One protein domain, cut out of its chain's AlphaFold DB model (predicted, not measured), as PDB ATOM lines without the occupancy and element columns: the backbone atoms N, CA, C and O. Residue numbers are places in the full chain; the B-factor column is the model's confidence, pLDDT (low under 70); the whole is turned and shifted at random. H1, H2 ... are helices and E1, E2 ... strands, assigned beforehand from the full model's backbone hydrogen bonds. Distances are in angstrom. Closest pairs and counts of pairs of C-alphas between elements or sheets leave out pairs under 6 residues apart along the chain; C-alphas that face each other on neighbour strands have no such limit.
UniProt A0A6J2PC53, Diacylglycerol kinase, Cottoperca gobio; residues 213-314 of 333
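This is residues 213 to 314 of the 333 residues of the protein "Diacylglycerol kinase" of Cottoperca gobio (UniProt A0A6J2PC53). This is a loose, drawn-out model of three separate two-strand ladders and a helical V: the ladder E3 with E6 lies near the middle, and H1 leads from it to one end of the length, where short H2 bridges the open end of the V and H3 comes back. The hairpin E1 and E2 lies away from that ladder, with residues 220 to 226 of its loop sticking out at the other end of the length, and the small hairpin E4 and E5 makes a separate arm. The printed part has 102 residues with three named helices and six named strands in the order E1 E2 E3 H1 H2 H3 E4 E5 E6; its class is mixed, helices and strands, and each sheet is antiparallel. The radius of gyration of the C-alphas is 17.6 A, and the C-alphas span 50 by 32 by 29 A.

Find C-alpha 213 at (256.241, 215.069, 270.735), where E1 begins and runs to residue 215, 6.4 A. E2 is residues 234 to 238, 12.8 A, and E3 is residues 241 to 245, 13.2 A. H1 starts at C-alpha 246, at (260.455, 202.555, 256.465), and runs to residue 260, 21.2 A. H2, residues 262 to 265, is 5.3 A long, and H3, residues 268 to 282, is 21.5 A. Then come E4, residues 295 to 297, 6.7 A, and E5, residues 300 to 302, 6.3 A. E6 is residues 309 to 313, 13.0 A, and ends at C-alpha 313, at (263.997, 216.960, 261.333).

Look first at the hairpin E1 and E2, antiparallel at 152 degrees, where N 213 and O 236 are 2.8 A apart, within hydrogen-bond range. E2 and E3 meet only through their link. E3 and E6 are antiparallel at 173 degrees, with N 244 and O 310 within range at 2.8 A. The closest C-alphas of H1 and E6 are those of Ile 246 and Gly 309, 5.3 A apart. H1 and H3 touch, closest at the C-alphas of Leu 250 and Gly 279, 6.5 A, and run opposite ways at a steep tilt of 51 degrees. H2 is close to H1 but not clearly touching, the C-alphas of Arg 258 and Phe 265 being closest at 6.2 A. In the hairpin E4 and E5, antiparallel at 136 degrees, N 297 and O 300 are within range at 2.9 A. E4 and E6 are apart, and so are E1 and E3. In H1 and H3 every O i to N i+4 pair is within hydrogen-bond range; H2 is too short for such a pair.

The two C-alphas farthest apart are those of Glu 225 and Phe 269, 52.8 A. The printed part has no cut; the links E1 to E2, 18 residues, and H3 to E4, 12 residues, are long. Look for pLDDT under 70 at residues 218 to 231 and 283 to 286; the mean of the printed part is 80.8.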
ATOM      1  N   ILE A 213     257.205 215.857 271.497       91.62
ATOM      2  CA  ILE A 213     256.241 215.069 270.735       91.62
ATOM      3  C   ILE A 213     255.211 214.524 271.715       91.62
ATOM      4  O   ILE A 213     255.571 213.901 272.715       91.62
ATOM      5  N   LEU A 214     253.938 214.748 271.416       91.50
ATOM      6  CA  LEU A 214     252.819 214.237 272.189       91.50
ATOM      7  C   LEU A 214     252.123 213.168 271.347       91.50
ATOM      8  O   LEU A 214     251.623 213.451 270.263       91.50
ATOM      9  N   LEU A 215     252.184 211.927 271.818       89.56
ATOM     10  CA  LEU A 215     251.575 210.775 271.169       89.56
ATOM     11  C   LEU A 215     250.268 210.476 271.893       89.56
ATOM     12  O   LEU A 215     250.290 209.970 273.014       89.56
ATOM     13  N   ASP A 216     249.157 210.833 271.266       86.56
ATOM     14  CA  ASP A 216     247.814 210.581 271.777       86.56
ATOM     15  C   ASP A 216     247.226 209.366 271.049       86.56
ATOM     16  O   ASP A 216     247.081 209.385 269.826       86.56
ATOM     17  N   ALA A 217     246.963 208.291 271.791       78.00
ATOM     18  CA  ALA A 217     246.302 207.103 271.270       78.00
ATOM     19  C   ALA A 217     244.825 207.193 271.655       78.00
ATOM     20  O   ALA A 217     244.442 206.859 272.773       78.00
ATOM     21  N   GLN A 218     244.002 207.688 270.735       67.94
ATOM     22  CA  GLN A 218     242.555 207.629 270.896       67.94
ATOM     23  C   GLN A 218     242.096 206.251 270.417       67.94
ATOM     24  O   GLN A 218     242.225 205.942 269.231       67.94
ATOM     25  N   ASP A 219     241.593 205.418 271.330       56.62
ATOM     26  CA  ASP A 219     240.896 204.185 270.969       56.62
ATOM     27  C   ASP A 219     239.591 204.572 270.269       56.62
ATOM     28  O   ASP A 219     238.575 204.869 270.896       56.62
ATOM     29  N   ILE A 220     239.620 204.609 268.939       54.31
ATOM     30  CA  ILE A 220     238.408 204.736 268.136       54.31
ATOM     31  C   ILE A 220     237.790 203.334 268.092       54.31
ATOM     32  O   ILE A 220     238.072 202.556 267.182       54.31
ATOM     33  N   SER A 221     237.013 202.961 269.111       51.31
ATOM     34  CA  SER A 221     236.238 201.721 269.066       51.31
ATOM     35  C   SER A 221     235.236 201.802 267.905       51.31
ATOM     36  O   SER A 221     234.429 202.728 267.822       51.31
ATOM     37  N   GLU A 222     235.282 200.832 266.986       53.06
ATOM     38  CA  GLU A 222     234.355 200.755 265.840       53.06
ATOM     39  C   GLU A 222     232.883 200.559 266.271       53.06
ATOM     40  O   GLU A 222     231.979 200.760 265.463       53.06
ATOM     41  N   ASP A 223     232.632 200.258 267.553       52.88
ATOM     42  CA  ASP A 223     231.307 199.954 268.106       52.88
ATOM     43  C   ASP A 223     230.672 201.078 268.953       52.88
ATOM     44  O   ASP A 223     229.586 200.896 269.500       52.88
ATOM     45  N   GLY A 224     231.292 202.259 269.070       51.53
ATOM     46  CA  GLY A 224     230.684 203.404 269.773       51.53
ATOM     47  C   GLY A 224     230.473 203.218 271.285       51.53
ATOM     48  O   GLY A 224     229.903 204.099 271.931       51.53
ATOM     49  N   GLU A 225     230.948 202.112 271.866       50.78
ATOM     50  CA  GLU A 225     231.125 201.978 273.308       50.78
ATOM     51  C   GLU A 225     232.492 202.555 273.683       50.78
ATOM     52  O   GLU A 225     233.554 201.997 273.386       50.78
ATOM     53  N   ASP A 226     232.437 203.736 274.293       51.44
ATOM     54  CA  ASP A 226     233.546 204.416 274.952       51.44
ATOM     55  C   ASP A 226     234.027 203.538 276.118       51.44
ATOM     56  O   ASP A 226     233.514 203.602 277.240       51.44
ATOM     57  N   ASN A 227     234.992 202.657 275.852       48.59
ATOM     58  CA  ASN A 227     235.758 202.015 276.910       48.59
ATOM     59  C   ASN A 227     236.628 203.113 277.526       48.59
ATOM     60  O   ASN A 227     237.754 203.312 277.089       48.59
ATOM     61  N   GLY A 228     236.076 203.842 278.504       52.78
ATOM     62  CA  GLY A 228     236.592 205.088 279.095       52.78
ATOM     63  C   GLY A 228     237.955 205.033 279.808       52.78
ATOM     64  O   GLY A 228     238.178 205.760 280.776       52.78
ATOM     65  N   PHE A 229     238.872 204.183 279.356       51.69
ATOM     66  CA  PHE A 229     240.294 204.211 279.660       51.69
ATOM     67  C   PHE A 229     241.062 204.743 278.447       51.69
ATOM     68  O   PHE A 229     241.723 203.997 277.736       51.69
ATOM     69  N   LEU A 230     241.012 206.060 278.240       61.94
ATOM     70  CA  LEU A 230     241.989 206.726 277.381       61.94
ATOM     71  C   LEU A 230     243.359 206.614 278.060       61.94
ATOM     72  O   LEU A 230     243.552 207.140 279.164       61.94
ATOM     73  N   GLU A 231     244.304 205.906 277.437       68.81
ATOM     74  CA  GLU A 231     245.689 205.957 277.893       68.81
ATOM     75  C   GLU A 231     246.165 207.418 277.840       68.81
ATOM     76  O   GLU A 231     245.941 208.111 276.846       68.81
ATOM     77  N   PRO A 232     246.802 207.936 278.905       78.38
ATOM     78  CA  PRO A 232     247.277 209.308 278.898       78.38
ATOM     79  C   PRO A 232     248.300 209.496 277.768       78.38
ATOM     80  O   PRO A 232     249.155 208.622 277.579       78.38
ATOM     81  N   PRO A 233     248.290 210.647 277.067       83.19
ATOM     82  CA  PRO A 233     249.206 210.872 275.965       83.19
ATOM     83  C   PRO A 233     250.661 210.683 276.383       83.19
ATOM     84  O   PRO A 233     251.135 211.215 277.396       83.19
ATOM     85  N   LYS A 234     251.405 209.939 275.572       87.50
ATOM     86  CA  LYS A 234     252.820 209.685 275.807       87.50
ATOM     87  C   LYS A 234     253.641 210.864 275.303       87.50
ATOM     88  O   LYS A 234     253.679 211.157 274.111       87.50
ATOM     89  N   ILE A 235     254.356 211.512 276.217       87.94
ATOM     90  CA  ILE A 235     255.231 212.647 275.908       87.94
ATOM     91  C   ILE A 235     256.657 212.145 275.658       87.94
ATOM     92  O   ILE A 235     257.249 211.468 276.502       87.94
ATOM     93  N   VAL A 236     257.227 212.495 274.507       88.75
ATOM     94  CA  VAL A 236     258.581 212.117 274.085       88.75
ATOM     95  C   VAL A 236     259.371 213.367 273.710       88.75
ATOM     96  O   VAL A 236     258.843 214.297 273.114       88.75
ATOM     97  N   GLN A 237     260.658 213.395 274.054       89.69
ATOM     98  CA  GLN A 237     261.568 214.479 273.683       89.69
ATOM     99  C   GLN A 237     262.420 214.056 272.483       89.69
ATOM    100  O   GLN A 237     263.097 213.026 272.539       89.69
ATOM    101  N   MET A 238     262.414 214.858 271.423       90.19
ATOM    102  CA  MET A 238     263.167 214.626 270.193       90.19
ATOM    103  C   MET A 238     264.297 215.647 270.048       90.19
ATOM    104  O   MET A 238     264.075 216.855 270.052       90.19
ATOM    105  N   ASN A 239     265.518 215.139 269.863       90.75
ATOM    106  CA  ASN A 239     266.714 215.965 269.672       90.75
ATOM    107  C   ASN A 239     267.188 216.007 268.208       90.75
ATOM    108  O   ASN A 239     267.761 217.005 267.794       90.75
ATOM    109  N   ASN A 240     266.962 214.947 267.420       88.88
ATOM    110  CA  ASN A 240     267.539 214.824 266.074       88.88
ATOM    111  C   ASN A 240     266.439 214.851 265.020       88.88
ATOM    112  O   ASN A 240     266.310 215.804 264.256       88.88
ATOM    113  N   TYR A 241     265.667 213.771 264.990       89.62
ATOM    114  CA  TYR A 241     264.597 213.553 264.045       89.62
ATOM    115  C   TYR A 241     263.594 212.545 264.607       89.62
ATOM    116  O   TYR A 241     263.903 211.799 265.541       89.62
ATOM    117  N   PHE A 242     262.407 212.534 264.014       89.62
ATOM    118  CA  PHE A 242     261.341 211.580 264.275       89.62
ATOM    119  C   PHE A 242     260.879 211.029 262.934       89.62
ATOM    120  O   PHE A 242     260.499 211.790 262.045       89.62
ATOM    121  N   GLY A 243     260.980 209.714 262.775       89.50
ATOM    122  CA  GLY A 243     260.626 209.009 261.551       89.50
ATOM    123  C   GLY A 243     259.378 208.154 261.737       89.50
ATOM    124  O   GLY A 243     259.196 207.529 262.778       89.50
ATOM    125  N   LEU A 244     258.557 208.093 260.695       89.19
ATOM    126  CA  LEU A 244     257.441 207.173 260.509       89.19
ATOM    127  C   LEU A 244     257.676 206.368 259.226       89.19
ATOM    128  O   LEU A 244     258.218 206.891 258.251       89.19
ATOM    129  N   GLY A 245     257.243 205.108 259.207       88.88
ATOM    130  CA  GLY A 245     257.379 204.226 258.044       88.88
ATOM    131  C   GLY A 245     258.741 203.531 257.961       88.88
ATOM    132  O   GLY A 245     259.275 203.078 258.975       88.88
ATOM    133  N   ILE A 246     259.289 203.414 256.747       83.69
ATOM    134  CA  ILE A 246     260.455 202.555 256.465       83.69
ATOM    135  C   ILE A 246     261.693 202.878 257.322       83.69
ATOM    136  O   ILE A 246     262.364 201.963 257.788       83.69
ATOM    137  N   ASP A 247     261.977 204.156 257.592       83.75
ATOM    138  CA  ASP A 247     263.129 204.568 258.414       83.75
ATOM    139  C   ASP A 247     263.008 204.092 259.874       83.75
ATOM    140  O   ASP A 247     263.971 203.571 260.449       83.75
ATOM    141  N   ALA A 248     261.809 204.203 260.453       86.56
ATOM    142  CA  ALA A 248     261.532 203.750 261.813       86.56
ATOM    143  C   ALA A 248     261.683 202.230 261.932       86.56
ATOM    144  O   ALA A 248     262.274 201.729 262.887       86.56
ATOM    145  N   GLU A 249     261.206 201.499 260.928       84.69
ATOM    146  CA  GLU A 249     261.309 200.045 260.879       84.69
ATOM    147  C   GLU A 249     262.760 199.569 260.714       84.69
ATOM    148  O   GLU A 249     263.189 198.646 261.400       84.69
ATOM    149  N   LEU A 250     263.550 200.213 259.847       84.31
ATOM    150  CA  LEU A 250     264.982 199.920 259.712       84.31
ATOM    151  C   LEU A 250     265.741 200.185 261.013       84.31
ATOM    152  O   LEU A 250     266.619 199.412 261.403       84.31
ATOM    153  N   SER A 251     265.396 201.278 261.691       85.25
ATOM    154  CA  SER A 251     265.982 201.636 262.980       85.25
ATOM    155  C   SER A 251     265.612 200.629 264.072       85.25
ATOM    156  O   SER A 251     266.470 200.292 264.891       85.25
ATOM    157  N   LEU A 252     264.379 200.108 264.059       84.94
ATOM    158  CA  LEU A 252     263.914 199.070 264.981       84.94
ATOM    159  C   LEU A 252     264.654 197.746 264.765       84.94
ATOM    160  O   LEU A 252     265.220 197.218 265.720       84.94
ATOM    161  N   ASP A 253     264.729 197.257 263.527       84.00
ATOM    162  CA  ASP A 253     265.457 196.025 263.192       84.00
ATOM    163  C   ASP A 253     266.932 196.114 263.596       84.00
ATOM    164  O   ASP A 253     267.491 195.198 264.202       84.00
ATOM    165  N   PHE A 254     267.580 197.240 263.277       83.62
ATOM    166  CA  PHE A 254     268.970 197.466 263.655       83.62
ATOM    167  C   PHE A 254     269.138 197.499 265.179       83.62
ATOM    168  O   PHE A 254     270.133 196.995 265.705       83.62
ATOM    169  N   HIS A 255     268.183 198.093 265.899       83.31
ATOM    170  CA  HIS A 255     268.205 198.128 267.355       83.31
ATOM    171  C   HIS A 255     268.068 196.729 267.961       83.31
ATOM    172  O   HIS A 255     268.892 196.395 268.812       83.31
ATOM    173  N   GLN A 256     267.102 195.932 267.496       84.94
ATOM    174  CA  GLN A 256     266.865 194.559 267.949       84.94
ATOM    175  C   GLN A 256     268.083 193.671 267.684       84.94
ATOM    176  O   GLN A 256     268.634 193.100 268.619       84.94
ATOM    177  N   ALA A 257     268.610 193.676 266.454       84.25
ATOM    178  CA  ALA A 257     269.805 192.902 266.109       84.25
ATOM    179  C   ALA A 257     271.012 193.262 266.996       84.25
ATOM    180  O   ALA A 257     271.820 192.403 267.353       84.25
ATOM    181  N   ARG A 258     271.130 194.541 267.377       81.81
ATOM    182  CA  ARG A 258     272.181 195.014 268.282       81.81
ATOM    183  C   ARG A 258     271.968 194.580 269.733       81.81
ATOM    184  O   ARG A 258     272.959 194.403 270.438       81.81
ATOM    185  N   GLU A 259     270.726 194.483 270.197       81.75
ATOM    186  CA  GLU A 259     270.421 193.979 271.542       81.75
ATOM    187  C   GLU A 259     270.612 192.467 271.643       81.75
ATOM    188  O   GLU A 259     271.145 192.003 272.651       81.75
ATOM    189  N   ASP A 260     270.270 191.732 270.585       85.38
ATOM    190  CA  ASP A 260     270.420 190.279 270.526       85.38
ATOM    191  C   ASP A 260     271.898 189.854 270.491       85.38
ATOM    192  O   ASP A 260     272.294 188.904 271.170       85.38
ATOM    193  N   GLU A 261     272.741 190.559 269.724       82.75
ATOM    194  CA  GLU A 261     274.147 190.178 269.515       82.75
ATOM    195  C   GLU A 261     275.136 191.347 269.705       82.75
ATOM    196  O   GLU A 261     275.882 191.692 268.780       82.75
ATOM    197  N   PRO A 262     275.226 191.960 270.901       81.38
ATOM    198  CA  PRO A 262     275.977 193.202 271.121       81.38
ATOM    199  C   PRO A 262     277.464 193.117 270.742       81.38
ATOM    200  O   PRO A 262     278.036 194.104 270.269       81.38
ATOM    201  N   ASP A 263     278.084 191.942 270.876       82.94
ATOM    202  CA  ASP A 263     279.499 191.714 270.550       82.94
ATOM    203  C   ASP A 263     279.808 191.876 269.051       82.94
ATOM    204  O   ASP A 263     280.918 192.273 268.676       82.94
ATOM    205  N   LYS A 264     278.817 191.654 268.174       81.81
ATOM    206  CA  LYS A 264     278.957 191.866 266.723       81.81
ATOM    207  C   LYS A 264     278.907 193.345 266.335       81.81
ATOM    208  O   LYS A 264     279.407 193.716 265.275       81.81
ATOM    209  N   PHE A 265     278.384 194.212 267.205       80.19
ATOM    210  CA  PHE A 265     278.148 195.629 266.908       80.19
ATOM    211  C   PHE A 265     279.207 196.578 267.484       80.19
ATOM    212  O   PHE A 265     278.939 197.738 267.820       80.19
ATOM    213  N   THR A 266     280.449 196.108 267.585       79.12
ATOM    214  CA  THR A 266     281.569 196.855 268.178       79.12
ATOM    215  C   THR A 266     282.278 197.790 267.193       79.12
ATOM    216  O   THR A 266     282.942 198.742 267.612       79.12
ATOM    217  N   SER A 267     282.109 197.582 265.881       82.31
ATOM    218  CA  SER A 267     282.764 198.368 264.828       82.31
ATOM    219  C   SER A 267     281.789 199.281 264.086       82.31
ATOM    220  O   SER A 267     280.833 198.821 263.469       82.31
ATOM    221  N   ARG A 268     282.089 200.589 264.042       82.88
ATOM    222  CA  ARG A 268     281.276 201.587 263.314       82.88
ATOM    223  C   ARG A 268     281.100 201.242 261.833       82.88
ATOM    224  O   ARG A 268     280.023 201.462 261.289       82.88
ATOM    225  N   PHE A 269     282.147 200.737 261.175       81.88
ATOM    226  CA  PHE A 269     282.084 200.393 259.751       81.88
ATOM    227  C   PHE A 269     281.169 199.188 259.517       81.88
ATOM    228  O   PHE A 269     280.299 199.240 258.652       81.88
ATOM    229  N   HIS A 270     281.317 198.148 260.343       82.31
ATOM    230  CA  HIS A 270     280.460 196.967 260.287       82.31
ATOM    231  C   HIS A 270     278.993 197.337 260.533       82.31
ATOM    232  O   HIS A 270     278.133 197.009 259.723       82.31
ATOM    233  N   ASN A 271     278.733 198.119 261.580       83.56
ATOM    234  CA  ASN A 271     277.394 198.578 261.941       83.56
ATOM    235  C   ASN A 271     276.716 199.337 260.792       83.56
ATOM    236  O   ASN A 271     275.559 199.078 260.474       83.56
ATOM    237  N   LYS A 272     277.449 200.237 260.120       82.62
ATOM    238  CA  LYS A 272     276.939 200.933 258.931       82.62
ATOM    239  C   LYS A 272     276.654 199.972 257.777       82.62
ATOM    240  O   LYS A 272     275.633 200.118 257.118       82.62
ATOM    241  N   GLY A 273     277.522 198.986 257.546       81.38
ATOM    242  CA  GLY A 273     277.316 197.966 256.515       81.38
ATOM    243  C   GLY A 273     276.068 197.112 256.759       81.38
ATOM    244  O   GLY A 273     275.307 196.868 255.824       81.38
ATOM    245  N   VAL A 274     275.819 196.713 258.010       80.88
ATOM    246  CA  VAL A 274     274.587 196.007 258.406       80.88
ATOM    247  C   VAL A 274     273.364 196.872 258.112       80.88
ATOM    248  O   VAL A 274     272.441 196.401 257.454       80.88
ATOM    249  N   TYR A 275     273.392 198.149 258.509       79.62
ATOM    250  CA  TYR A 275     272.291 199.083 258.262       79.62
ATOM    251  C   TYR A 275     271.972 199.224 256.764       79.62
ATOM    252  O   TYR A 275     270.819 199.118 256.358       79.62
ATOM    253  N   VAL A 276     273.003 199.367 255.923       82.06
ATOM    254  CA  VAL A 276     272.853 199.419 254.458       82.06
ATOM    255  C   VAL A 276     272.238 198.135 253.902       82.06
ATOM    256  O   VAL A 276     271.341 198.193 253.064       82.06
ATOM    257  N   LYS A 277     272.703 196.969 254.366       80.56
ATOM    258  CA  LYS A 277     272.199 195.673 253.898       80.56
ATOM    259  C   LYS A 277     270.713 195.500 254.218       80.56
ATOM    260  O   LYS A 277     269.962 195.090 253.337       80.56
ATOM    261  N   VAL A 278     270.305 195.824 255.445       77.88
ATOM    262  CA  VAL A 278     268.895 195.757 255.863       77.88
ATOM    263  C   VAL A 278     268.062 196.778 255.075       77.88
ATOM    264  O   VAL A 278     267.000 196.430 254.565       77.88
ATOM    265  N   GLY A 279     268.581 197.994 254.867       77.56
ATOM    266  CA  GLY A 279     267.951 199.028 254.035       77.56
ATOM    267  C   GLY A 279     267.617 198.550 252.621       77.56
ATOM    268  O   GLY A 279     266.472 198.648 252.182       77.56
ATOM    269  N   LEU A 280     268.593 197.950 251.932       77.94
ATOM    270  CA  LEU A 280     268.409 197.427 250.573       77.94
ATOM    271  C   LEU A 280     267.370 196.299 250.495       77.94
ATOM    272  O   LEU A 280     266.684 196.180 249.484       77.94
ATOM    273  N   GLN A 281     267.233 195.484 251.545       76.75
ATOM    274  CA  GLN A 281     266.236 194.409 251.587       76.75
ATOM    275  C   GLN A 281     264.802 194.936 251.724       76.75
ATOM    276  O   GLN A 281     263.878 194.296 251.229       76.75
ATOM    277  N   LYS A 282     264.603 196.098 252.362       73.94
ATOM    278  CA  LYS A 282     263.263 196.667 252.598       73.94
ATOM    279  C   LYS A 282     262.764 197.589 251.487       73.94
ATOM    280  O   LYS A 282     261.555 197.783 251.363       73.94
ATOM    281  N   MET A 283     263.660 198.070 250.623       67.94
ATOM    282  CA  MET A 283     263.316 198.899 249.458       67.94
ATOM    283  C   MET A 283     262.396 198.211 248.430       67.94
ATOM    284  O   MET A 283     261.856 198.888 247.563       67.94
ATOM    285  N   SER A 284     262.206 196.887 248.483       62.44
ATOM    286  CA  SER A 284     261.300 196.184 247.562       62.44
ATOM    287  C   SER A 284     259.844 196.122 248.043       62.44
ATOM    288  O   SER A 284     259.009 195.540 247.352       62.44
ATOM    289  N   SER A 285     259.529 196.655 249.229       63.91
ATOM    290  CA  SER A 285     258.178 196.617 249.800       63.91
ATOM    291  C   SER A 285     257.418 197.916 249.515       63.91
ATOM    292  O   SER A 285     257.624 198.925 250.174       63.91
ATOM    293  N   SER A 286     256.518 197.887 248.529       63.12
ATOM    294  CA  SER A 286     255.678 199.044 248.192       63.12
ATOM    295  C   SER A 286     254.663 199.306 249.305       63.12
ATOM    296  O   SER A 286     253.707 198.541 249.463       63.12
ATOM    297  N   ARG A 287     254.825 200.413 250.034       70.81
ATOM    298  CA  ARG A 287     253.856 200.889 251.036       70.81
ATOM    299  C   ARG A 287     253.167 202.157 250.558       70.81
ATOM    300  O   ARG A 287     253.770 203.001 249.912       70.81
ATOM    301  N   SER A 288     251.886 202.298 250.886       82.94
ATOM    302  CA  SER A 288     251.101 203.504 250.592       82.94
ATOM    303  C   SER A 288     250.820 204.288 251.875       82.94
ATOM    304  O   SER A 288     249.663 204.552 252.183       82.94
ATOM    305  N   LEU A 289     251.870 204.664 252.616       86.56
ATOM    306  CA  LEU A 289     251.744 205.302 253.938       86.56
ATOM    307  C   LEU A 289     250.919 206.602 253.888       86.56
ATOM    308  O   LEU A 289     250.181 206.921 254.809       86.56
ATOM    309  N   HIS A 290     250.979 207.319 252.766       87.31
ATOM    310  CA  HIS A 290     250.166 208.510 252.497       87.31
ATOM    311  C   HIS A 290     248.645 208.295 252.577       87.31
ATOM    312  O   HIS A 290     247.915 209.269 252.708       87.31
ATOM    313  N   LYS A 291     248.156 207.052 252.468       88.94
ATOM    314  CA  LYS A 291     246.727 206.725 252.605       88.94
ATOM    315  C   LYS A 291     246.290 206.578 254.061       88.94
ATOM    316  O   LYS A 291     245.099 206.638 254.332       88.94
ATOM    317  N   GLU A 292     247.243 206.373 254.963       89.19
ATOM    318  CA  GLU A 292     247.019 206.142 256.394       89.19
ATOM    319  C   GLU A 292     247.381 207.371 257.238       89.19
ATOM    320  O   GLU A 292     247.101 207.412 258.431       89.19
ATOM    321  N   LEU A 293     248.006 208.384 256.629       90.88
ATOM    322  CA  LEU A 293     248.459 209.589 257.311       90.88
ATOM    323  C   LEU A 293     247.698 210.824 256.842       90.88
ATOM    324  O   LEU A 293     247.629 211.122 255.650       90.88
ATOM    325  N   GLN A 294     247.242 211.611 257.810       91.69
ATOM    326  CA  GLN A 294     246.857 212.999 257.608       91.69
ATOM    327  C   GLN A 294     247.910 213.891 258.266       91.69
ATOM    328  O   GLN A 294     248.181 213.766 259.458       91.69
ATOM    329  N   LEU A 295     248.515 214.787 257.484       93.50
ATOM    330  CA  LEU A 295     249.466 215.768 257.994       93.50
ATOM    331  C   LEU A 295     248.790 217.133 258.083       93.50
ATOM    332  O   LEU A 295     248.266 217.635 257.090       93.50
ATOM    333  N   GLN A 296     248.852 217.745 259.259       93.94
ATOM    334  CA  GLN A 296     248.428 219.119 259.483       93.94
ATOM    335  C   GLN A 296     249.604 219.923 260.043       93.94
ATOM    336  O   GLN A 296     250.287 219.467 260.957       93.94
ATOM    337  N   VAL A 297     249.844 221.107 259.484       92.88
ATOM    338  CA  VAL A 297     250.910 222.034 259.890       92.88
ATOM    339  C   VAL A 297     250.274 223.402 260.064       92.88
ATOM    340  O   VAL A 297     249.583 223.858 259.157       92.88
ATOM    341  N   ASP A 298     250.457 224.035 261.222       92.44
ATOM    342  CA  ASP A 298     249.875 225.351 261.533       92.44
ATOM    343  C   ASP A 298     248.372 225.428 261.227       92.44
ATOM    344  O   ASP A 298     247.867 226.360 260.600       92.44
ATOM    345  N   ALA A 299     247.654 224.380 261.642       92.19
ATOM    346  CA  ALA A 299     246.234 224.156 261.383       92.19
ATOM    347  C   ALA A 299     245.836 223.963 259.898       92.19
ATOM    348  O   ALA A 299     244.647 223.826 259.602       92.19
ATOM    349  N   GLN A 300     246.785 223.851 258.968       94.75
ATOM    350  CA  GLN A 300     246.530 223.614 257.545       94.75
ATOM    351  C   GLN A 300     246.825 222.168 257.149       94.75
ATOM    352  O   GLN A 300     247.887 221.631 257.456       94.75
ATOM    353  N   ASN A 301     245.894 221.534 256.436       94.25
ATOM    354  CA  ASN A 301     246.102 220.188 255.906       94.25
ATOM    355  C   ASN A 301     247.129 220.214 254.769       94.25
ATOM    356  O   ASN A 301     246.964 220.939 253.787       94.25
ATOM    357  N   VAL A 302     248.155 219.376 254.881       93.50
ATOM    358  CA  VAL A 302     249.208 219.214 253.879       93.50
ATOM    359  C   VAL A 302     248.984 217.890 253.144       93.50
ATOM    360  O   VAL A 302     249.080 216.829 253.766       93.50
ATOM    361  N   PRO A 303     248.689 217.906 251.829       92.00
ATOM    362  CA  PRO A 303     248.520 216.675 251.069       92.00
ATOM    363  C   PRO A 303     249.859 215.941 250.950       92.00
ATOM    364  O   PRO A 303     250.863 216.511 250.519       92.00
ATOM    365  N   LEU A 304     249.869 214.660 251.316       90.38
ATOM    366  CA  LEU A 304     251.059 213.821 251.232       90.38
ATOM    367  C   LEU A 304     251.162 213.175 249.836       90.38
ATOM    368  O   LEU A 304     250.178 212.609 249.355       90.38
ATOM    369  N   PRO A 305     252.335 213.223 249.170       89.50
ATOM    370  CA  PRO A 305     252.570 212.458 247.947       89.50
ATOM    371  C   PRO A 305     252.674 210.962 248.268       89.50
ATOM    372  O   PRO A 305     252.644 210.571 249.431       89.50
ATOM    373  N   ASN A 306     252.843 210.104 247.257       89.44
ATOM    374  CA  ASN A 306     253.076 208.683 247.512       89.44
ATOM    375  C   ASN A 306     254.407 208.472 248.258       89.44
ATOM    376  O   ASN A 306     255.473 208.519 247.645       89.44
ATOM    377  N   ILE A 307     254.328 208.288 249.576       87.56
ATOM    378  CA  ILE A 307     255.473 208.107 250.472       87.56
ATOM    379  C   ILE A 307     255.443 206.742 251.162       87.56
ATOM    380  O   ILE A 307     254.377 206.209 251.477       87.56
ATOM    381  N   GLU A 308     256.637 206.228 251.457       86.25
ATOM    382  CA  GLU A 308     256.880 205.028 252.277       86.25
ATOM    383  C   GLU A 308     257.383 205.376 253.688       86.25
ATOM    384  O   GLU A 308     257.482 204.515 254.567       86.25
ATOM    385  N   GLY A 309     257.700 206.651 253.915       88.75
ATOM    386  CA  GLY A 309     258.122 207.175 255.201       88.75
ATOM    387  C   GLY A 309     258.008 208.692 255.269       88.75
ATOM    388  O   GLY A 309     258.083 209.381 254.249       88.75
ATOM    389  N   LEU A 310     257.832 209.195 256.485       89.31
ATOM    390  CA  LEU A 310     257.769 210.617 256.810       89.31
ATOM    391  C   LEU A 310     258.790 210.900 257.908       89.31
ATOM    392  O   LEU A 310     258.820 210.190 258.907       89.31
ATOM    393  N   ILE A 311     259.636 211.914 257.728       90.19
ATOM    394  CA  ILE A 311     260.675 212.269 258.701       90.19
ATOM    395  C   ILE A 311     260.554 213.750 259.044       90.19
ATOM    396  O   ILE A 311     260.634 214.600 258.158       90.19
ATOM    397  N   PHE A 312     260.431 214.036 260.336       89.56
ATOM    398  CA  PHE A 312     260.535 215.367 260.920       89.56
ATOM    399  C   PHE A 312     261.963 215.569 261.415       89.56
ATOM    400  O   PHE A 312     262.494 214.721 262.129       89.56
ATOM    401  N   LEU A 313     262.598 216.670 261.023       89.50
ATOM    402  CA  LEU A 313     263.997 216.960 261.333       89.50
ATOM    403  C   LEU A 313     264.077 218.176 262.255       89.50
ATOM    404  O   LEU A 313     263.581 219.235 261.895       89.50
ATOM    405  N   ASN A 314     264.755 218.034 263.393       88.69
ATOM    406  CA  ASN A 314     265.133 219.155 264.259       88.69
ATOM    407  C   ASN A 314     266.532 219.687 263.917       88.69
ATOM    408  O   ASN A 314     266.813 220.874 264.012       88.69
TER     409      ASN A 314